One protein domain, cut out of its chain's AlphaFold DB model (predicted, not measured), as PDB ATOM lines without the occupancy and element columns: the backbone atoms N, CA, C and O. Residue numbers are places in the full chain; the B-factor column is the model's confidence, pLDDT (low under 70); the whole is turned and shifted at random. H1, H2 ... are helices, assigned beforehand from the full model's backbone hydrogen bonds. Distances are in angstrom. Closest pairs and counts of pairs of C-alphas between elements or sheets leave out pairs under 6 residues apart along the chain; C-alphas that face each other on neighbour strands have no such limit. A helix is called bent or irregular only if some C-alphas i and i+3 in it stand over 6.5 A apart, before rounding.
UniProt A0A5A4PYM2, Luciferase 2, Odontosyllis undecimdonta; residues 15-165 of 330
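AT A GLANCE: This is residues 15 to 165 of the 330 residues of the protein "Luciferase 2" of Odontosyllis undecimdonta (UniProt A0A5A4PYM2). Crossed helices form a string from H9 at one end through H7, H8 and H3 to H2, with H5 packed on H2 and H8 nearest the middle. H4 stands before H5 in the chain, and the last residues of H1 meet it. The 151 printed residues hold nine named helices, H1 to H9 in order, and no named strand: all helix. The whole is compact, with a radius of gyration of the C-alphas of 15.8 A and spans of 44 by 38 by 28 A.

HOW THE PARTS SIT: Start at the longest helix, H7, residues 112 to 128: it touches H8, residues 136 to 147, opposite ways at a steep tilt of 52 degrees, closest at C-alphas 115 and 145, 5.8 A. H7 touches H9, residues 160 to 163, with residues 121 to 128 alone, closest at C-alphas 125 and 163, 6.5 A. H8 touches H3, residues 58 to 66, with residues 136 to 140 alone, about perpendicular at 81 degrees, closest at C-alphas 63 and 136, 5.3 A. H3 and H2, residues 40 to 54, form a helical hairpin at 43 degrees, closest at C-alphas 52 and 58, 6.6 A. H2 is irregular: C-alphas 41 and 44 are 8.0 A apart. H2 touches H5, residues 92 to 101, closest at C-alphas 43 and 93, 6.3 A; it only just touches H4, residues 76 to 88, with 3 pairs of C-alphas within 8 A, closest 42 and 85, 6.2 A. H1, residues 15 to 28, touches H4 with residues 27 to 28 alone, closest at C-alphas 27 and 83, 5.0 A. H6, residues 105 to 108, is close to H8 but not clearly touching, C-alphas 107 and 144 at 5.2 A. Every O i to N i+4 pair is within hydrogen-bond range in H3, H4, H5, H7 and H8, against 9 of 10 in H1 and 9 of 11 in H2; H6 and H9 are too short for one.

IN THESE COORDINATES: Find C-alpha 15 at (2.245, -0.607, -65.992); H1 runs 20.5 A from there. H7 runs 24.3 A from C-alpha 112 at (-4.655, -2.536, -31.260), and H9 ends at C-alpha 163, (12.345, -1.851, -41.994).

THE WHOLE: The C-alphas farthest apart, of Pro 41 and Asp 161, are 45.1 A apart. The printed part has no cut; the links H1 to H2 and H8 to H9 are long. Look for pLDDT under 70 at residues 15 to 25, 28, 31 to 36, 68 and 129 to 133.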
ATOM      1  N   VAL A  15       3.366  -1.513 -65.670       39.56
ATOM      2  CA  VAL A  15       2.245  -0.607 -65.992       39.56
ATOM      3  C   VAL A  15       1.111  -0.699 -64.963       39.56
ATOM      4  O   VAL A  15       0.577   0.340 -64.576       39.56
ATOM      5  N   VAL A  16       0.790  -1.899 -64.469       43.59
ATOM      6  CA  VAL A  16      -0.210  -2.094 -63.400       43.59
ATOM      7  C   VAL A  16       0.238  -1.410 -62.098       43.59
ATOM      8  O   VAL A  16      -0.521  -0.615 -61.540       43.59
ATOM      9  N   ASN A  17       1.519  -1.556 -61.729       39.84
ATOM     10  CA  ASN A  17       2.114  -0.904 -60.552       39.84
ATOM     11  C   ASN A  17       2.069   0.634 -60.587       39.84
ATOM     12  O   ASN A  17       1.927   1.297 -59.553       39.84
ATOM     13  N   PHE A  18       2.147   1.246 -61.771       44.06
ATOM     14  CA  PHE A  18       1.968   2.695 -61.900       44.06
ATOM     15  C   PHE A  18       0.491   3.130 -61.825       44.06
ATOM     16  O   PHE A  18       0.214   4.235 -61.349       44.06
ATOM     17  N   ALA A  19      -0.457   2.287 -62.246       46.03
ATOM     18  CA  ALA A  19      -1.877   2.634 -62.341       46.03
ATOM     19  C   ALA A  19      -2.583   2.711 -60.971       46.03
ATOM     20  O   ALA A  19      -3.361   3.641 -60.725       46.03
ATOM     21  N   LEU A  20      -2.274   1.810 -60.036       48.56
ATOM     22  CA  LEU A  20      -2.878   1.813 -58.694       48.56
ATOM     23  C   LEU A  20      -2.372   2.968 -57.824       48.56
ATOM     24  O   LEU A  20      -3.140   3.647 -57.131       48.56
ATOM     25  N   ARG A  21      -1.081   3.288 -57.939       52.06
ATOM     26  CA  ARG A  21      -0.493   4.445 -57.259       52.06
ATOM     27  C   ARG A  21      -1.010   5.769 -57.822       52.06
ATOM     28  O   ARG A  21      -1.251   6.706 -57.059       52.06
ATOM     29  N   ALA A  22      -1.235   5.836 -59.135       58.16
ATOM     30  CA  ALA A  22      -1.909   6.968 -59.764       58.16
ATOM     31  C   ALA A  22      -3.351   7.112 -59.256       58.16
ATOM     32  O   ALA A  22      -3.782   8.228 -58.985       58.16
ATOM     33  N   THR A  23      -4.054   6.000 -59.042       63.09
ATOM     34  CA  THR A  23      -5.435   5.964 -58.542       63.09
ATOM     35  C   THR A  23      -5.567   6.548 -57.130       63.09
ATOM     36  O   THR A  23      -6.375   7.452 -56.917       63.09
ATOM     37  N   ILE A  24      -4.724   6.125 -56.178       63.56
ATOM     38  CA  ILE A  24      -4.704   6.694 -54.811       63.56
ATOM     39  C   ILE A  24      -4.392   8.195 -54.840       63.56
ATOM     40  O   ILE A  24      -5.118   8.994 -54.257       63.56
ATOM     41  N   ILE A  25      -3.332   8.600 -55.546       64.88
ATOM     42  CA  ILE A  25      -2.907  10.008 -55.600       64.88
ATOM     43  C   ILE A  25      -3.965  10.888 -56.282       64.88
ATOM     44  O   ILE A  25      -4.160  12.038 -55.883       64.88
ATOM     45  N   ARG A  26      -4.640  10.368 -57.314       70.12
ATOM     46  CA  ARG A  26      -5.689  11.087 -58.042       70.12
ATOM     47  C   ARG A  26      -6.922  11.297 -57.164       70.12
ATOM     48  O   ARG A  26      -7.453  12.404 -57.181       70.12
ATOM     49  N   CYS A  27      -7.299  10.310 -56.349       73.38
ATOM     50  CA  CYS A  27      -8.389  10.467 -55.389       73.38
ATOM     51  C   CYS A  27      -8.039  11.376 -54.211       73.38
ATOM     52  O   CYS A  27      -8.804  12.293 -53.948       73.38
ATOM     53  N   LEU A  28      -6.852  11.249 -53.605       67.62
ATOM     54  CA  LEU A  28      -6.425  12.095 -52.473       67.62
ATOM     55  C   LEU A  28      -6.483  13.609 -52.752       67.62
ATOM     56  O   LEU A  28      -6.559  14.407 -51.825       67.62
ATOM     57  N   ARG A  29      -6.407  14.031 -54.021       70.00
ATOM     58  CA  ARG A  29      -6.514  15.447 -54.425       70.00
ATOM     59  C   ARG A  29      -7.949  15.922 -54.653       70.00
ATOM     60  O   ARG A  29      -8.156  17.109 -54.891       70.00
ATOM     61  N   LYS A  30      -8.905  14.998 -54.691       73.25
ATOM     62  CA  LYS A  30     -10.300  15.226 -55.072       73.25
ATOM     63  C   LYS A  30     -11.255  15.020 -53.912       73.25
ATOM     64  O   LYS A  30     -12.307  15.653 -53.911       73.25
ATOM     65  N   THR A  31     -10.909  14.170 -52.951       67.88
ATOM     66  CA  THR A  31     -11.776  13.938 -51.806       67.88
ATOM     67  C   THR A  31     -11.747  15.112 -50.825       67.88
ATOM     68  O   THR A  31     -10.667  15.630 -50.524       67.88
ATOM     69  N   PRO A  32     -12.924  15.569 -50.352       66.56
ATOM     70  CA  PRO A  32     -13.028  16.561 -49.288       66.56
ATOM     71  C   PRO A  32     -12.352  16.104 -47.991       66.56
ATOM     72  O   PRO A  32     -11.918  14.958 -47.860       66.56
ATOM     73  N   SER A  33     -12.307  16.999 -46.999       62.41
ATOM     74  CA  SER A  33     -11.992  16.601 -45.624       62.41
ATOM     75  C   SER A  33     -12.879  15.425 -45.217       62.41
ATOM     76  O   SER A  33     -14.057  15.397 -45.559       62.41
ATOM     77  N   TRP A  34     -12.328  14.488 -44.445       62.28
ATOM     78  CA  TRP A  34     -13.033  13.303 -43.940       62.28
ATOM     79  C   TRP A  34     -14.393  13.644 -43.299       62.28
ATOM     80  O   TRP A  34     -15.349  12.898 -43.463       62.28
ATOM     81  N   SER A  35     -14.492  14.816 -42.655       55.28
ATOM     82  CA  SER A  35     -15.710  15.366 -42.036       55.28
ATOM     83  C   SER A  35     -16.816  15.806 -42.996       55.28
ATOM     84  O   SER A  35     -17.933  16.038 -42.546       55.28
ATOM     85  N   ASP A  36     -16.499  15.981 -44.275       68.06
ATOM     86  CA  ASP A  36     -17.372  16.616 -45.268       68.06
ATOM     87  C   ASP A  36     -17.815  15.614 -46.350       68.06
ATOM     88  O   ASP A  36     -18.465  15.987 -47.327       68.06
ATOM     89  N   ILE A  37     -17.419  14.345 -46.208       76.44
ATOM     90  CA  ILE A  37     -17.771  13.269 -47.131       76.44
ATOM     91  C   ILE A  37     -19.150  12.730 -46.744       76.44
ATOM     92  O   ILE A  37     -19.316  12.149 -45.674       76.44
ATOM     93  N   ASP A  38     -20.122  12.888 -47.640       81.69
ATOM     94  CA  ASP A  38     -21.429  12.241 -47.528       81.69
ATOM     95  C   ASP A  38     -21.387  10.849 -48.177       81.69
ATOM     96  O   ASP A  38     -21.259  10.719 -49.397       81.69
ATOM     97  N   CYS A  39     -21.488   9.809 -47.349       85.94
ATOM     98  CA  CYS A  39     -21.484   8.414 -47.788       85.94
ATOM     99  C   CYS A  39     -22.883   7.835 -48.032       85.94
ATOM    100  O   CYS A  39     -22.985   6.710 -48.526       85.94
ATOM    101  N   THR A  40     -23.949   8.592 -47.750       86.12
ATOM    102  CA  THR A  40     -25.344   8.142 -47.890       86.12
ATOM    103  C   THR A  40     -25.643   7.545 -49.275       86.12
ATOM    104  O   THR A  40     -26.245   6.474 -49.336       86.12
ATOM    105  N   PRO A  41     -25.179   8.130 -50.404       88.38
ATOM    106  CA  PRO A  41     -25.463   7.583 -51.736       88.38
ATOM    107  C   PRO A  41     -24.833   6.211 -52.022       88.38
ATOM    108  O   PRO A  41     -25.189   5.565 -53.006       88.38
ATOM    109  N   HIS A  42     -23.867   5.787 -51.209       88.69
ATOM    110  CA  HIS A  42     -23.109   4.552 -51.398       88.69
ATOM    111  C   HIS A  42     -23.400   3.493 -50.333       88.69
ATOM    112  O   HIS A  42     -22.853   2.394 -50.414       88.69
ATOM    113  N   GLN A  43     -24.241   3.816 -49.349       88.25
ATOM    114  CA  GLN A  43     -24.406   3.036 -48.130       88.25
ATOM    115  C   GLN A  43     -24.817   1.585 -48.398       88.25
ATOM    116  O   GLN A  43     -24.144   0.686 -47.908       88.25
ATOM    117  N   ASP A  44     -25.840   1.346 -49.223       89.56
ATOM    118  CA  ASP A  44     -26.336  -0.013 -49.498       89.56
ATOM    119  C   ASP A  44     -25.237  -0.923 -50.064       89.56
ATOM    120  O   ASP A  44     -25.044  -2.046 -49.602       89.56
ATOM    121  N   LYS A  45     -24.465  -0.407 -51.029       90.31
ATOM    122  CA  LYS A  45     -23.362  -1.154 -51.644       90.31
ATOM    123  C   LYS A  45     -22.226  -1.400 -50.649       90.31
ATOM    124  O   LYS A  45     -21.671  -2.490 -50.601       90.31
ATOM    125  N   LEU A  46     -21.877  -0.384 -49.860       90.62
ATOM    126  CA  LEU A  46     -20.838  -0.505 -48.836       90.62
ATOM    127  C   LEU A  46     -21.224  -1.536 -47.776       90.62
ATOM    128  O   LEU A  46     -20.376  -2.306 -47.347       90.62
ATOM    129  N   TYR A  47     -22.496  -1.577 -47.381       93.12
ATOM    130  CA  TYR A  47     -22.991  -2.505 -46.368       93.12
ATOM    131  C   TYR A  47     -22.973  -3.948 -46.875       93.12
ATOM    132  O   TYR A  47     -22.574  -4.829 -46.125       93.12
ATOM    133  N   GLU A  48     -23.291  -4.189 -48.151       93.38
ATOM    134  CA  GLU A  48     -23.128  -5.513 -48.774       93.38
ATOM    135  C   GLU A  48     -21.660  -5.981 -48.750       93.38
ATOM    136  O   GLU A  48     -21.358  -7.139 -48.457       93.38
ATOM    137  N   GLU A  49     -20.718  -5.078 -49.023       92.62
ATOM    138  CA  GLU A  49     -19.288  -5.391 -48.958       92.62
ATOM    139  C   GLU A  49     -18.812  -5.598 -47.511       92.62
ATOM    140  O   GLU A  49     -18.012  -6.499 -47.248       92.62
ATOM    141  N   PHE A  50     -19.335  -4.827 -46.555       92.75
ATOM    142  CA  PHE A  50     -19.073  -5.033 -45.131       92.75
ATOM    143  C   PHE A  50     -19.647  -6.365 -44.632       92.75
ATOM    144  O   PHE A  50     -18.941  -7.079 -43.924       92.75
ATOM    145  N   ASP A  51     -20.836  -6.780 -45.074       94.38
ATOM    146  CA  ASP A  51     -21.396  -8.100 -44.752       94.38
ATOM    147  C   ASP A  51     -20.442  -9.228 -45.186       94.38
ATOM    148  O   ASP A  51     -20.188 -10.167 -44.425       94.38
ATOM    149  N   ARG A  52     -19.845  -9.119 -46.384       94.75
ATOM    150  CA  ARG A  52     -18.829 -10.074 -46.869       94.75
ATOM    151  C   ARG A  52     -17.574 -10.076 -45.996       94.75
ATOM    152  O   ARG A  52     -17.081 -11.146 -45.635       94.75
ATOM    153  N   ILE A  53     -17.073  -8.898 -45.620       91.56
ATOM    154  CA  ILE A  53     -15.918  -8.768 -44.716       91.56
ATOM    155  C   ILE A  53     -16.215  -9.441 -43.369       91.56
ATOM    156  O   ILE A  53     -15.390 -10.217 -42.882       91.56
ATOM    157  N   TRP A  54     -17.394  -9.203 -42.785       91.06
ATOM    158  CA  TRP A  54     -17.819  -9.825 -41.526       91.06
ATOM    159  C   TRP A  54     -17.986 -11.340 -41.638       91.06
ATOM    160  O   TRP A  54     -17.695 -12.057 -40.681       91.06
ATOM    161  N   ALA A  55     -18.396 -11.840 -42.804       91.69
ATOM    162  CA  ALA A  55     -18.476 -13.269 -43.093       91.69
ATOM    163  C   ALA A  55     -17.100 -13.951 -43.271       91.69
ATOM    164  O   ALA A  55     -17.044 -15.170 -43.430       91.69
ATOM    165  N   GLY A  56     -15.996 -13.194 -43.224       89.88
ATOM    166  CA  GLY A  56     -14.631 -13.712 -43.343       89.88
ATOM    167  C   GLY A  56     -14.046 -13.644 -44.756       89.88
ATOM    168  O   GLY A  56     -12.914 -14.073 -44.960       89.88
ATOM    169  N   ASP A  57     -14.762 -13.058 -45.716       93.19
ATOM    170  CA  ASP A  57     -14.337 -12.918 -47.118       93.19
ATOM    171  C   ASP A  57     -13.503 -11.641 -47.367       93.19
ATOM    172  O   ASP A  57     -13.465 -11.054 -48.449       93.19
ATOM    173  N   TYR A  58     -12.837 -11.150 -46.321       91.31
ATOM    174  CA  TYR A  58     -12.211  -9.832 -46.322       91.31
ATOM    175  C   TYR A  58     -11.042  -9.716 -47.310       91.31
ATOM    176  O   TYR A  58     -10.855  -8.662 -47.909       91.31
ATOM    177  N   LEU A  59     -10.259 -10.780 -47.526       92.75
ATOM    178  CA  LEU A  59      -9.122 -10.729 -48.454       92.75
ATOM    179  C   LEU A  59      -9.559 -10.583 -49.912       92.75
ATOM    180  O   LEU A  59      -8.880  -9.880 -50.656       92.75
ATOM    181  N   GLU A  60     -10.654 -11.231 -50.313       92.75
ATOM    182  CA  GLU A  60     -11.191 -11.111 -51.671       92.75
ATOM    183  C   GLU A  60     -11.757  -9.708 -51.886       92.75
ATOM    184  O   GLU A  60     -11.349  -9.021 -52.818       92.75
ATOM    185  N   VAL A  61     -12.580  -9.225 -50.948       90.81
ATOM    186  CA  VAL A  61     -13.128  -7.861 -50.984       90.81
ATOM    187  C   VAL A  61     -12.012  -6.811 -51.047       90.81
ATOM    188  O   VAL A  61     -12.058  -5.892 -51.864       90.81
ATOM    189  N   PHE A  62     -10.962  -6.944 -50.232       89.19
ATOM    190  CA  PHE A  62      -9.837  -6.008 -50.261       89.19
ATOM    191  C   PHE A  62      -8.991  -6.132 -51.526       89.19
ATOM    192  O   PHE A  62      -8.477  -5.118 -51.997       89.19
ATOM    193  N   ALA A  63      -8.833  -7.334 -52.084       87.00
ATOM    194  CA  ALA A  63      -8.175  -7.513 -53.372       87.00
ATOM    195  C   ALA A  63      -8.957  -6.800 -54.481       87.00
ATOM    196  O   ALA A  63      -8.355  -6.019 -55.213       87.00
ATOM    197  N   ASP A  64     -10.280  -6.971 -54.523       85.38
ATOM    198  CA  ASP A  64     -11.158  -6.280 -55.465       85.38
ATOM    199  C   ASP A  64     -11.041  -4.764 -55.311       85.38
ATOM    200  O   ASP A  64     -10.931  -4.050 -56.301       85.38
ATOM    201  N   TRP A  65     -11.012  -4.242 -54.080       79.94
ATOM    202  CA  TRP A  65     -10.841  -2.808 -53.831       79.94
ATOM    203  C   TRP A  65      -9.483  -2.280 -54.292       79.94
ATOM    204  O   TRP A  65      -9.403  -1.171 -54.836       79.94
ATOM    205  N   LEU A  66      -8.422  -3.050 -54.047       77.38
ATOM    206  CA  LEU A  66      -7.061  -2.703 -54.433       77.38
ATOM    207  C   LEU A  66      -6.851  -2.809 -55.943       77.38
ATOM    208  O   LEU A  66      -6.111  -1.987 -56.469       77.38
ATOM    209  N   ASP A  67      -7.518  -3.729 -56.639       76.69
ATOM    210  CA  ASP A  67      -7.401  -3.959 -58.086       76.69
ATOM    211  C   ASP A  67      -8.407  -3.126 -58.904       76.69
ATOM    212  O   ASP A  67      -9.197  -3.634 -59.694       76.69
ATOM    213  N   ASN A  68      -8.393  -1.801 -58.715       68.38
ATOM    214  CA  ASN A  68      -9.261  -0.878 -59.456       68.38
ATOM    215  C   ASN A  68      -8.475   0.281 -60.084       68.38
ATOM    216  O   ASN A  68      -8.430   1.383 -59.526       68.38
ATOM    217  N   PRO A  69      -7.845   0.088 -61.253       72.56
ATOM    218  CA  PRO A  69      -7.229   1.192 -61.976       72.56
ATOM    219  C   PRO A  69      -8.302   2.175 -62.469       72.56
ATOM    220  O   PRO A  69      -9.248   1.777 -63.142       72.56
ATOM    221  N   ILE A  70      -8.136   3.473 -62.185       71.25
ATOM    222  CA  ILE A  70      -9.024   4.524 -62.713       71.25
ATOM    223  C   ILE A  70      -8.846   4.625 -64.236       71.25
ATOM    224  O   ILE A  70      -7.762   5.022 -64.687       71.25
ATOM    225  N   PRO A  71      -9.892   4.356 -65.037       79.94
ATOM    226  CA  PRO A  71      -9.840   4.517 -66.481       79.94
ATOM    227  C   PRO A  71      -9.564   5.976 -66.884       79.94
ATOM    228  O   PRO A  71     -10.113   6.912 -66.285       79.94
ATOM    229  N   PRO A  72      -8.695   6.221 -67.881       77.69
ATOM    230  CA  PRO A  72      -8.340   7.575 -68.306       77.69
ATOM    231  C   PRO A  72      -9.522   8.366 -68.884       77.69
ATOM    232  O   PRO A  72      -9.504   9.593 -68.827       77.69
ATOM    233  N   GLU A  73     -10.537   7.685 -69.414       85.56
ATOM    234  CA  GLU A  73     -11.732   8.254 -70.044       85.56
ATOM    235  C   GLU A  73     -12.812   8.727 -69.063       85.56
ATOM    236  O   GLU A  73     -13.813   9.305 -69.490       85.56
ATOM    237  N   TRP A  74     -12.645   8.488 -67.759       86.62
ATOM    238  CA  TRP A  74     -13.621   8.933 -66.770       86.62
ATOM    239  C   TRP A  74     -13.751  10.453 -66.737       86.62
ATOM    240  O   TRP A  74     -12.761  11.188 -66.693       86.62
ATOM    241  N   SER A  75     -15.003  10.916 -66.702       88.31
ATOM    242  CA  SER A  75     -15.308  12.323 -66.463       88.31
ATOM    243  C   SER A  75     -14.860  12.740 -65.057       88.31
ATOM    244  O   SER A  75     -14.751  11.908 -64.155       88.31
ATOM    245  N   GLU A  76     -14.625  14.037 -64.848       84.94
ATOM    246  CA  GLU A  76     -14.262  14.565 -63.525       84.94
ATOM    247  C   GLU A  76     -15.344  14.293 -62.468       84.94
ATOM    248  O   GLU A  76     -15.014  14.071 -61.306       84.94
ATOM    249  N   GLU A  77     -16.617  14.261 -62.872       86.19
ATOM    250  CA  GLU A  77     -17.745  13.930 -61.997       86.19
ATOM    251  C   GLU A  77     -17.711  12.453 -61.589       86.19
ATOM    252  O   GLU A  77     -17.695  12.142 -60.402       86.19
ATOM    253  N   THR A  78     -17.585  11.541 -62.558       88.12
ATOM    254  CA  THR A  78     -17.473  10.095 -62.299       88.12
ATOM    255  C   THR A  78     -16.273   9.776 -61.413       88.12
ATOM    256  O   THR A  78     -16.373   8.989 -60.474       88.12
ATOM    257  N   LEU A  79     -15.141  10.423 -61.690       85.75
ATOM    258  CA  LEU A  79     -13.937  10.316 -60.886       85.75
ATOM    259  C   LEU A  79     -14.172  10.791 -59.447       85.75
ATOM    260  O   LEU A  79     -13.773  10.101 -58.515       85.75
ATOM    261  N   ALA A  80     -14.811  11.949 -59.257       83.94
ATOM    262  CA  ALA A  80     -15.104  12.478 -57.929       83.94
ATOM    263  C   ALA A  80     -16.027  11.541 -57.136       83.94
ATOM    264  O   ALA A  80     -15.710  11.214 -55.993       83.94
ATOM    265  N   THR A  81     -17.102  11.042 -57.754       86.12
ATOM    266  CA  THR A  81     -18.012  10.063 -57.138       86.12
ATOM    267  C   THR A  81     -17.286   8.775 -56.762       86.12
ATOM    268  O   THR A  81     -17.432   8.298 -55.641       86.12
ATOM    269  N   TYR A  82     -16.453   8.229 -57.652       86.12
ATOM    270  CA  TYR A  82     -15.665   7.035 -57.345       86.12
ATOM    271  C   TYR A  82     -14.696   7.265 -56.178       86.12
ATOM    272  O   TYR A  82     -14.565   6.415 -55.301       86.12
ATOM    273  N   CYS A  83     -14.028   8.419 -56.138       84.12
ATOM    274  CA  CYS A  83     -13.114   8.744 -55.051       84.12
ATOM    275  C   CYS A  83     -13.838   8.923 -53.707       84.12
ATOM    276  O   CYS A  83     -13.314   8.475 -52.691       84.12
ATOM    277  N   ILE A  84     -15.044   9.503 -53.699       85.25
ATOM    278  CA  ILE A  84     -15.912   9.568 -52.511       85.25
ATOM    279  C   ILE A  84     -16.290   8.160 -52.048       85.25
ATOM    280  O   ILE A  84     -16.026   7.810 -50.900       85.25
ATOM    281  N   TYR A  85     -16.826   7.333 -52.951       86.25
ATOM    282  CA  TYR A  85     -17.160   5.937 -52.669       86.25
ATOM    283  C   TYR A  85     -15.973   5.183 -52.063       86.25
ATOM    284  O   TYR A  85     -16.114   4.507 -51.047       86.25
ATOM    285  N   ARG A  86     -14.775   5.361 -52.629       82.81
ATOM    286  CA  ARG A  86     -13.554   4.745 -52.114       82.81
ATOM    287  C   ARG A  86     -13.257   5.157 -50.671       82.81
ATOM    288  O   ARG A  86     -13.005   4.277 -49.852       82.81
ATOM    289  N   GLU A  87     -13.292   6.449 -50.353       80.06
ATOM    290  CA  GLU A  87     -13.051   6.922 -48.981       80.06
ATOM    291  C   GLU A  87     -14.108   6.410 -47.994       80.06
ATOM    292  O   GLU A  87     -13.782   6.132 -46.838       80.06
ATOM    293  N   CYS A  88     -15.351   6.213 -48.443       84.94
ATOM    294  CA  CYS A  88     -16.437   5.729 -47.593       84.94
ATOM    295  C   CYS A  88     -16.211   4.328 -47.002       84.94
ATOM    296  O   CYS A  88     -16.728   4.057 -45.920       84.94
ATOM    297  N   HIS A  89     -15.367   3.483 -47.606       83.81
ATOM    298  CA  HIS A  89     -14.982   2.184 -47.025       83.81
ATOM    299  C   HIS A  89     -14.204   2.307 -45.705       83.81
ATOM    300  O   HIS A  89     -14.089   1.329 -44.975       83.81
ATOM    301  N   THR A  90     -13.635   3.482 -45.407       77.62
ATOM    302  CA  THR A  90     -12.841   3.737 -44.189       77.62
ATOM    303  C   THR A  90     -13.242   5.042 -43.485       77.62
ATOM    304  O   THR A  90     -12.423   5.697 -42.832       77.62
ATOM    305  N   ASN A  91     -14.504   5.453 -43.653       77.25
ATOM    306  CA  ASN A  91     -15.079   6.683 -43.096       77.25
ATOM    307  C   ASN A  91     -16.444   6.402 -42.429       77.25
ATOM    308  O   ASN A  91     -16.649   5.315 -41.899       77.25
ATOM    309  N   GLN A  92     -17.369   7.366 -42.449       75.50
ATOM    310  CA  GLN A  92     -18.624   7.354 -41.708       75.50
ATOM    311  C   GLN A  92     -19.460   6.099 -41.962       75.50
ATOM    312  O   GLN A  92     -19.952   5.525 -41.006       75.50
ATOM    313  N   ALA A  93     -19.540   5.597 -43.199       82.94
ATOM    314  CA  ALA A  93     -20.299   4.376 -43.485       82.94
ATOM    315  C   ALA A  93     -19.762   3.142 -42.735       82.94
ATOM    316  O   ALA A  93     -20.545   2.324 -42.264       82.94
ATOM    317  N   MET A  94     -18.438   3.016 -42.588       86.06
ATOM    318  CA  MET A  94     -17.825   1.956 -41.779       86.06
ATOM    319  C   MET A  94     -18.201   2.123 -40.300       86.06
ATOM    320  O   MET A  94     -18.575   1.153 -39.650       86.06
ATOM    321  N   VAL A  95     -18.155   3.356 -39.784       81.12
ATOM    322  CA  VAL A  95     -18.530   3.677 -38.395       81.12
ATOM    323  C   VAL A  95     -20.012   3.405 -38.134       81.12
ATOM    324  O   VAL A  95     -20.365   2.829 -37.108       81.12
ATOM    325  N   ASP A  96     -20.888   3.792 -39.056       84.31
ATOM    326  CA  ASP A  96     -22.330   3.575 -38.964       84.31
ATOM    327  C   ASP A  96     -22.654   2.081 -38.970       84.31
ATOM    328  O   ASP A  96     -23.429   1.612 -38.137       84.31
ATOM    329  N   TYR A  97     -22.008   1.316 -39.855       88.56
ATOM    330  CA  TYR A  97     -22.155  -0.134 -39.909       88.56
ATOM    331  C   TYR A  97     -21.682  -0.796 -38.607       88.56
ATOM    332  O   TYR A  97     -22.397  -1.600 -38.009       88.56
ATOM    333  N   MET A  98     -20.513  -0.397 -38.105       87.44
ATOM    334  CA  MET A  98     -19.971  -0.864 -36.828       87.44
ATOM    335  C   MET A  98     -20.891  -0.545 -35.640       87.44
ATOM    336  O   MET A  98     -21.072  -1.378 -34.757       87.44
ATOM    337  N   ASN A  99     -21.533   0.623 -35.611       84.81
ATOM    338  CA  ASN A  99     -22.489   0.959 -34.549       84.81
ATOM    339  C   ASN A  99     -23.735   0.053 -34.538       84.81
ATOM    340  O   ASN A  99     -24.428  -0.007 -33.521       84.81
ATOM    341  N   ILE A 100     -24.014  -0.651 -35.640       87.19
ATOM    342  CA  ILE A 100     -25.100  -1.634 -35.751       87.19
ATOM    343  C   ILE A 100     -24.595  -3.050 -35.429       87.19
ATOM    344  O   ILE A 100     -25.289  -3.806 -34.750       87.19
ATOM    345  N   HIS A 101     -23.401  -3.414 -35.910       87.19
ATOM    346  CA  HIS A 101     -22.919  -4.803 -35.941       87.19
ATOM    347  C   HIS A 101     -21.729  -5.109 -35.014       87.19
ATOM    348  O   HIS A 101     -21.342  -6.272 -34.888       87.19
ATOM    349  N   GLY A 102     -21.164  -4.108 -34.339       86.12
ATOM    350  CA  GLY A 102     -19.963  -4.234 -33.510       86.12
ATOM    351  C   GLY A 102     -18.667  -4.175 -34.323       86.12
ATOM    352  O   GLY A 102     -18.644  -3.679 -35.448       86.12
ATOM    353  N   TYR A 103     -17.569  -4.675 -33.755       85.94
ATOM    354  CA  TYR A 103     -16.291  -4.804 -34.461       85.94
ATOM    355  C   TYR A 103     -16.298  -5.972 -35.455       85.94
ATOM    356  O   TYR A 103     -16.915  -7.011 -35.217       85.94
ATOM    357  N   THR A 104     -15.562  -5.826 -36.558       86.81
ATOM    358  CA  THR A 104     -15.335  -6.921 -37.508       86.81
ATOM    359  C   THR A 104     -14.603  -8.078 -36.815       86.81
ATOM    360  O   THR A 104     -13.568  -7.816 -36.196       86.81
ATOM    361  N   PRO A 105     -15.044  -9.346 -36.963       87.31
ATOM    362  CA  PRO A 105     -14.424 -10.491 -36.291       87.31
ATOM    363  C   PRO A 105     -12.909 -10.591 -36.499       87.31
ATOM    364  O   PRO A 105     -12.175 -10.682 -35.524       87.31
ATOM    365  N   TYR A 106     -12.429 -10.458 -37.741       87.56
ATOM    366  CA  TYR A 106     -10.990 -10.465 -38.042       87.56
ATOM    367  C   TYR A 106     -10.219  -9.349 -37.312       87.56
ATOM    368  O   TYR A 106      -9.100  -9.563 -36.865       87.56
ATOM    369  N   CYS A 107     -10.805  -8.159 -37.146       87.94
ATOM    370  CA  CYS A 107     -10.141  -7.081 -36.410       87.94
ATOM    371  C   CYS A 107     -10.066  -7.372 -34.908       87.94
ATOM    372  O   CYS A 107      -9.066  -7.032 -34.287       87.94
ATOM    373  N   ALA A 108     -11.085  -8.038 -34.356       84.19
ATOM    374  CA  ALA A 108     -11.133  -8.434 -32.950       84.19
ATOM    375  C   ALA A 108     -10.148  -9.568 -32.593       84.19
ATOM    376  O   ALA A 108      -9.887  -9.795 -31.414       84.19
ATOM    377  N   GLU A 109      -9.582 -10.263 -33.584       86.25
ATOM    378  CA  GLU A 109      -8.523 -11.265 -33.384       86.25
ATOM    379  C   GLU A 109      -7.142 -10.640 -33.122       86.25
ATOM    380  O   GLU A 109      -6.207 -11.349 -32.744       86.25
ATOM    381  N   HIS A 110      -7.003  -9.325 -33.307       86.25
ATOM    382  CA  HIS A 110      -5.753  -8.596 -33.145       86.25
ATOM    383  C   HIS A 110      -5.855  -7.553 -32.038       86.25
ATOM    384  O   HIS A 110      -6.861  -6.859 -31.893       86.25
ATOM    385  N   THR A 111      -4.768  -7.386 -31.290       84.06
ATOM    386  CA  THR A 111      -4.652  -6.254 -30.367       84.06
ATOM    387  C   THR A 111      -4.426  -4.958 -31.144       84.06
ATOM    388  O   THR A 111      -3.879  -4.952 -32.254       84.06
ATOM    389  N   VAL A 112      -4.824  -3.822 -30.572       80.94
ATOM    390  CA  VAL A 112      -4.655  -2.536 -31.260       80.94
ATOM    391  C   VAL A 112      -3.172  -2.179 -31.406       80.94
ATOM    392  O   VAL A 112      -2.769  -1.564 -32.395       80.94
ATOM    393  N   GLU A 113      -2.332  -2.629 -30.477       83.06
ATOM    394  CA  GLU A 113      -0.882  -2.445 -30.499       83.06
ATOM    395  C   GLU A 113      -0.239  -3.238 -31.646       83.06
ATOM    396  O   GLU A 113       0.637  -2.715 -32.339       83.06
ATOM    397  N   GLU A 114      -0.704  -4.465 -31.904       87.69
ATOM    398  CA  GLU A 114      -0.282  -5.255 -33.068       87.69
ATOM    399  C   GLU A 114      -0.705  -4.595 -34.382       87.69
ATOM    400  O   GLU A 114       0.088  -4.515 -35.323       87.69
ATOM    401  N   LEU A 115      -1.938  -4.086 -34.460       87.75
ATOM    402  CA  LEU A 115      -2.429  -3.380 -35.646       87.75
ATOM    403  C   LEU A 115      -1.629  -2.102 -35.911       87.75
ATOM    404  O   LEU A 115      -1.265  -1.832 -37.059       87.75
ATOM    405  N   LEU A 116      -1.318  -1.338 -34.863       86.69
ATOM    406  CA  LEU A 116      -0.472  -0.149 -34.918       86.69
ATOM    407  C   LEU A 116       0.934  -0.485 -35.429       86.69
ATOM    408  O   LEU A 116       1.437   0.199 -36.328       86.69
ATOM    409  N   ASP A 117       1.555  -1.540 -34.895       89.75
ATOM    410  CA  ASP A 117       2.887  -1.985 -35.310       89.75
ATOM    411  C   ASP A 117       2.900  -2.419 -36.781       89.75
ATOM    412  O   ASP A 117       3.635  -1.860 -37.605       89.75
ATOM    413  N   ASN A 118       2.004  -3.335 -37.153       88.94
ATOM    414  CA  ASN A 118       1.884  -3.836 -38.519       88.94
ATOM    415  C   ASN A 118       1.609  -2.698 -39.512       88.94
ATOM    416  O   ASN A 118       2.251  -2.613 -40.567       88.94
ATOM    417  N   ARG A 119       0.713  -1.767 -39.155       88.62
ATOM    418  CA  ARG A 119       0.399  -0.593 -39.973       88.62
ATOM    419  C   ARG A 119       1.613   0.309 -40.156       88.62
ATOM    420  O   ARG A 119       1.888   0.734 -41.285       88.62
ATOM    421  N   PHE A 120       2.326   0.623 -39.076       88.75
ATOM    422  CA  PHE A 120       3.500   1.489 -39.118       88.75
ATOM    423  C   PHE A 120       4.563   0.925 -40.063       88.75
ATOM    424  O   PHE A 120       5.031   1.631 -40.965       88.75
ATOM    425  N   TRP A 121       4.890  -0.359 -39.920       88.88
ATOM    426  CA  TRP A 121       5.911  -1.006 -40.736       88.88
ATOM    427  C   TRP A 121       5.493  -1.170 -42.197       88.88
ATOM    428  O   TRP A 121       6.298  -0.880 -43.085       88.88
ATOM    429  N   ALA A 122       4.237  -1.538 -42.472       86.44
ATOM    430  CA  ALA A 122       3.711  -1.591 -43.837       86.44
ATOM    431  C   ALA A 122       3.786  -0.211 -44.516       86.44
ATOM    432  O   ALA A 122       4.276  -0.086 -45.642       86.44
ATOM    433  N   ARG A 123       3.397   0.858 -43.805       85.94
ATOM    434  CA  ARG A 123       3.504   2.245 -44.290       85.94
ATOM    435  C   ARG A 123       4.954   2.623 -44.588       85.94
ATOM    436  O   ARG A 123       5.227   3.244 -45.617       85.94
ATOM    437  N   CYS A 124       5.885   2.274 -43.705       86.44
ATOM    438  CA  CYS A 124       7.295   2.595 -43.898       86.44
ATOM    439  C   CYS A 124       7.919   1.812 -45.056       86.44
ATOM    440  O   CYS A 124       8.652   2.410 -45.847       86.44
ATOM    441  N   ARG A 125       7.542   0.542 -45.243       84.50
ATOM    442  CA  ARG A 125       7.919  -0.254 -46.417       84.50
ATOM    443  C   ARG A 125       7.460   0.413 -47.711       84.50
ATOM    444  O   ARG A 125       8.304   0.696 -48.547       84.50
ATOM    445  N   VAL A 126       6.183   0.775 -47.838       78.00
ATOM    446  CA  VAL A 126       5.636   1.449 -49.041       78.00
ATOM    447  C   VAL A 126       6.262   2.833 -49.275       78.00
ATOM    448  O   VAL A 126       6.433   3.286 -50.410       78.00
ATOM    449  N   LYS A 127       6.611   3.555 -48.203       77.56
ATOM    450  CA  LYS A 127       7.247   4.877 -48.315       77.56
ATOM    451  C   LYS A 127       8.654   4.786 -48.910       77.56
ATOM    452  O   LYS A 127       9.028   5.655 -49.704       77.56
ATOM    453  N   VAL A 128       9.423   3.777 -48.502       74.81
ATOM    454  CA  VAL A 128      10.807   3.576 -48.947       74.81
ATOM    455  C   VAL A 128      10.849   2.810 -50.269       74.81
ATOM    456  O   VAL A 128      11.474   3.278 -51.222       74.81
ATOM    457  N   ASP A 129      10.119   1.703 -50.366       69.44
ATOM    458  CA  ASP A 129       9.893   0.956 -51.598       69.44
ATOM    459  C   ASP A 129       8.679   1.517 -52.338       69.44
ATOM    460  O   ASP A 129       7.540   1.069 -52.228       69.44
ATOM    461  N   ARG A 130       8.962   2.537 -53.140       62.22
ATOM    462  CA  ARG A 130       7.997   3.242 -53.984       62.22
ATOM    463  C   ARG A 130       7.305   2.350 -55.032       62.22
ATOM    464  O   ARG A 130       6.371   2.843 -55.664       62.22
ATOM    465  N   SER A 131       7.780   1.126 -55.252       55.84
ATOM    466  CA  SER A 131       7.165   0.125 -56.134       55.84
ATOM    467  C   SER A 131       6.336  -0.918 -55.389       55.84
ATOM    468  O   SER A 131       5.623  -1.664 -56.045       55.84
ATOM    469  N   ALA A 132       6.403  -0.975 -54.057       59.19
ATOM    470  CA  ALA A 132       5.601  -1.911 -53.287       59.19
ATOM    471  C   ALA A 132       4.127  -1.482 -53.287       59.19
ATOM    472  O   ALA A 132       3.763  -0.428 -52.754       59.19
ATOM    473  N   GLU A 133       3.279  -2.319 -53.877       64.81
ATOM    474  CA  GLU A 133       1.832  -2.257 -53.698       64.81
ATOM    475  C   GLU A 133       1.447  -2.743 -52.295       64.81
ATOM    476  O   GLU A 133       2.130  -3.572 -51.688       64.81
ATOM    477  N   LEU A 134       0.348  -2.203 -51.764       71.50
ATOM    478  CA  LEU A 134      -0.270  -2.752 -50.560       71.50
ATOM    479  C   LEU A 134      -0.870  -4.105 -50.928       71.50
ATOM    480  O   LEU A 134      -1.743  -4.166 -51.788       71.50
ATOM    481  N   ALA A 135      -0.422  -5.174 -50.274       82.00
ATOM    482  CA  ALA A 135      -1.089  -6.460 -50.399       82.00
ATOM    483  C   ALA A 135      -2.456  -6.413 -49.684       82.00
ATOM    484  O   ALA A 135      -2.609  -5.640 -48.730       82.00
ATOM    485  N   PRO A 136      -3.428  -7.271 -50.047       86.38
ATOM    486  CA  PRO A 136      -4.713  -7.353 -49.347       86.38
ATOM    487  C   PRO A 136      -4.577  -7.519 -47.827       86.38
ATOM    488  O   PRO A 136      -5.336  -6.921 -47.077       86.38
ATOM    489  N   VAL A 137      -3.552  -8.238 -47.352       86.81
ATOM    490  CA  VAL A 137      -3.250  -8.387 -45.915       86.81
ATOM    491  C   VAL A 137      -2.766  -7.087 -45.252       86.81
ATOM    492  O   VAL A 137      -3.149  -6.771 -44.123       86.81
ATOM    493  N   ASP A 138      -1.968  -6.280 -45.959       84.00
ATOM    494  CA  ASP A 138      -1.547  -4.967 -45.461       84.00
ATOM    495  C   ASP A 138      -2.742  -4.005 -45.422       84.00
ATOM    496  O   ASP A 138      -2.848  -3.158 -44.531       84.00
ATOM    497  N   TYR A 139      -3.656  -4.140 -46.387       84.81
ATOM    498  CA  TYR A 139      -4.894  -3.376 -46.405       84.81
ATOM    499  C   TYR A 139      -5.869  -3.837 -45.322       84.81
ATOM    500  O   TYR A 139      -6.473  -2.987 -44.684       84.81
ATOM    501  N   ALA A 140      -5.958  -5.134 -45.026       88.50
ATOM    502  CA  ALA A 140      -6.736  -5.653 -43.902       88.50
ATOM    503  C   ALA A 140      -6.257  -5.057 -42.572       88.50
ATOM    504  O   ALA A 140      -7.058  -4.599 -41.761       88.50
ATOM    505  N   THR A 141      -4.936  -4.956 -42.394       87.88
ATOM    506  CA  THR A 141      -4.341  -4.247 -41.252       87.88
ATOM    507  C   THR A 141      -4.751  -2.773 -41.241       87.88
ATOM    508  O   THR A 141      -5.150  -2.252 -40.205       87.88
ATOM    509  N   TYR A 142      -4.677  -2.083 -42.385       84.50
ATOM    510  CA  TYR A 142      -5.112  -0.687 -42.499       84.50
ATOM    511  C   TYR A 142      -6.609  -0.504 -42.209       84.50
ATOM    512  O   TYR A 142      -6.979   0.464 -41.550       84.50
ATOM    513  N   TYR A 143      -7.454  -1.424 -42.666       86.56
ATOM    514  CA  TYR A 143      -8.885  -1.427 -42.408       86.56
ATOM    515  C   TYR A 143      -9.155  -1.563 -40.908       86.56
ATOM    516  O   TYR A 143      -9.793  -0.690 -40.333       86.56
ATOM    517  N   CYS A 144      -8.574  -2.563 -40.238       87.31
ATOM    518  CA  CYS A 144      -8.740  -2.727 -38.791       87.31
ATOM    519  C   CYS A 144      -8.168  -1.551 -37.992       87.31
ATOM    520  O   CYS A 144      -8.781  -1.064 -37.048       87.31
ATOM    521  N   TYR A 145      -7.030  -1.015 -38.425       85.25
ATOM    522  CA  TYR A 145      -6.462   0.207 -37.868       85.25
ATOM    523  C   TYR A 145      -7.438   1.400 -37.949       85.25
ATOM    524  O   TYR A 145      -7.520   2.218 -37.027       85.25
ATOM    525  N   LYS A 146      -8.202   1.498 -39.045       84.62
ATOM    526  CA  LYS A 146      -9.256   2.502 -39.232       84.62
ATOM    527  C   LYS A 146     -10.507   2.204 -38.413       84.62
ATOM    528  O   LYS A 146     -11.038   3.144 -37.834       84.62
ATOM    529  N   VAL A 147     -10.922   0.943 -38.306       84.38
ATOM    530  CA  VAL A 147     -12.023   0.480 -37.441       84.38
ATOM    531  C   VAL A 147     -11.804   0.913 -35.985       84.38
ATOM    532  O   VAL A 147     -12.725   1.403 -35.344       84.38
ATOM    533  N   TYR A 148     -10.573   0.843 -35.473       81.69
ATOM    534  CA  TYR A 148     -10.249   1.326 -34.120       81.69
ATOM    535  C   TYR A 148      -9.968   2.838 -34.030       81.69
ATOM    536  O   TYR A 148      -9.595   3.329 -32.962       81.69
ATOM    537  N   HIS A 149     -10.114   3.584 -35.134       79.56
ATOM    538  CA  HIS A 149      -9.816   5.023 -35.241       79.56
ATOM    539  C   HIS A 149      -8.438   5.391 -34.671       79.56
ATOM    540  O   HIS A 149      -8.259   6.422 -34.017       79.56
ATOM    541  N   THR A 150      -7.445   4.535 -34.912       80.19
ATOM    542  CA  THR A 150      -6.114   4.742 -34.345       80.19
ATOM    543  C   THR A 150      -5.420   5.930 -35.019       80.19
ATOM    544  O   THR A 150      -5.511   6.117 -36.239       80.19
ATOM    545  N   GLN A 151      -4.729   6.762 -34.232       78.94
ATOM    546  CA  GLN A 151      -3.926   7.866 -34.766       78.94
ATOM    547  C   GLN A 151      -2.496   7.431 -35.082       78.94
ATOM    548  O   GLN A 151      -1.861   6.710 -34.317       78.94
ATOM    549  N   ASP A 152      -1.985   7.891 -36.233       81.19
ATOM    550  CA  ASP A 152      -0.629   7.549 -36.661       81.19
ATOM    551  C   ASP A 152       0.366   8.154 -35.653       81.19
ATOM    552  O   ASP A 152       0.345   9.371 -35.433       81.19
ATOM    553  N   PRO A 153       1.282   7.355 -35.084       79.44
ATOM    554  CA  PRO A 153       2.217   7.847 -34.091       79.44
ATOM    555  C   PRO A 153       3.170   8.835 -34.760       79.44
ATOM    556  O   PRO A 153       3.617   8.635 -35.900       79.44
ATOM    557  N   ALA A 154       3.528   9.895 -34.034       83.81
ATOM    558  CA  ALA A 154       4.452  10.929 -34.501       83.81
ATOM    559  C   ALA A 154       5.924  10.455 -34.445       83.81
ATOM    560  O   ALA A 154       6.787  11.060 -33.797       83.81
ATOM    561  N   ILE A 155       6.205   9.341 -35.130       84.69
ATOM    562  CA  ILE A 155       7.525   8.727 -35.291       84.69
ATOM    563  C   ILE A 155       7.876   8.676 -36.790       84.69
ATOM    564  O   ILE A 155       7.066   8.209 -37.602       84.69
ATOM    565  N   PRO A 156       9.067   9.154 -37.198       86.75
ATOM    566  CA  PRO A 156       9.519   9.052 -38.581       86.75
ATOM    567  C   PRO A 156       9.827   7.599 -38.971       86.75
ATOM    568  O   PRO A 156      10.263   6.798 -38.150       86.75
ATOM    569  N   CYS A 157       9.654   7.267 -40.253       88.00
ATOM    570  CA  CYS A 157      10.052   5.951 -40.751       88.00
ATOM    571  C   CYS A 157      11.571   5.761 -40.642       88.00
ATOM    572  O   CYS A 157      12.308   6.646 -41.095       88.00
ATOM    573  N   PRO A 158      12.029   4.625 -40.095       89.19
ATOM    574  CA  PRO A 158      13.449   4.336 -39.995       89.19
ATOM    575  C   PRO A 158      14.063   3.970 -41.361       89.19
ATOM    576  O   PRO A 158      13.346   3.854 -42.360       89.19
ATOM    577  N   PRO A 159      15.395   3.806 -41.429       88.06
ATOM    578  CA  PRO A 159      16.099   3.330 -42.620       88.06
ATOM    579  C   PRO A 159      15.644   1.938 -43.106       88.06
ATOM    580  O   PRO A 159      15.075   1.150 -42.349       88.06
ATOM    581  N   LEU A 160      15.894   1.632 -44.389       84.88
ATOM    582  CA  LEU A 160      15.402   0.416 -45.060       84.88
ATOM    583  C   LEU A 160      15.888  -0.886 -44.409       84.88
ATOM    584  O   LEU A 160      15.128  -1.844 -44.325       84.88
ATOM    585  N   ASP A 161      17.135  -0.921 -43.956       87.81
ATOM    586  CA  ASP A 161      17.736  -2.062 -43.264       87.81
ATOM    587  C   ASP A 161      16.976  -2.413 -41.983       87.81
ATOM    588  O   ASP A 161      16.713  -3.590 -41.740       87.81
ATOM    589  N   LEU A 162      16.526  -1.409 -41.223       88.75
ATOM    590  CA  LEU A 162      15.688  -1.649 -40.051       88.75
ATOM    591  C   LEU A 162      14.265  -2.074 -40.440       88.75
ATOM    592  O   LEU A 162      13.701  -2.955 -39.801       88.75
ATOM    593  N   ILE A 163      13.692  -1.494 -41.502       86.06
ATOM    594  CA  ILE A 163      12.345  -1.851 -41.994       86.06
ATOM    595  C   ILE A 163      12.264  -3.325 -42.413       86.06
ATOM    596  O   ILE A 163      11.242  -3.974 -42.181       86.06
ATOM    597  N   LEU A 164      13.318  -3.835 -43.055       83.75
ATOM    598  CA  LEU A 164      13.394  -5.212 -43.550       83.75
ATOM    599  C   LEU A 164      13.946  -6.200 -42.512       83.75
ATOM    600  O   LEU A 164      13.985  -7.400 -42.788       83.75
ATOM    601  N   SER A 165      14.378  -5.719 -41.344       89.12
ATOM    602  CA  SER A 165      14.917  -6.570 -40.288       89.12
ATOM    603  C   SER A 165      13.822  -7.465 -39.689       89.12
ATOM    604  O   SER A 165      12.745  -6.958 -39.361       89.12
TER     605      SER A 165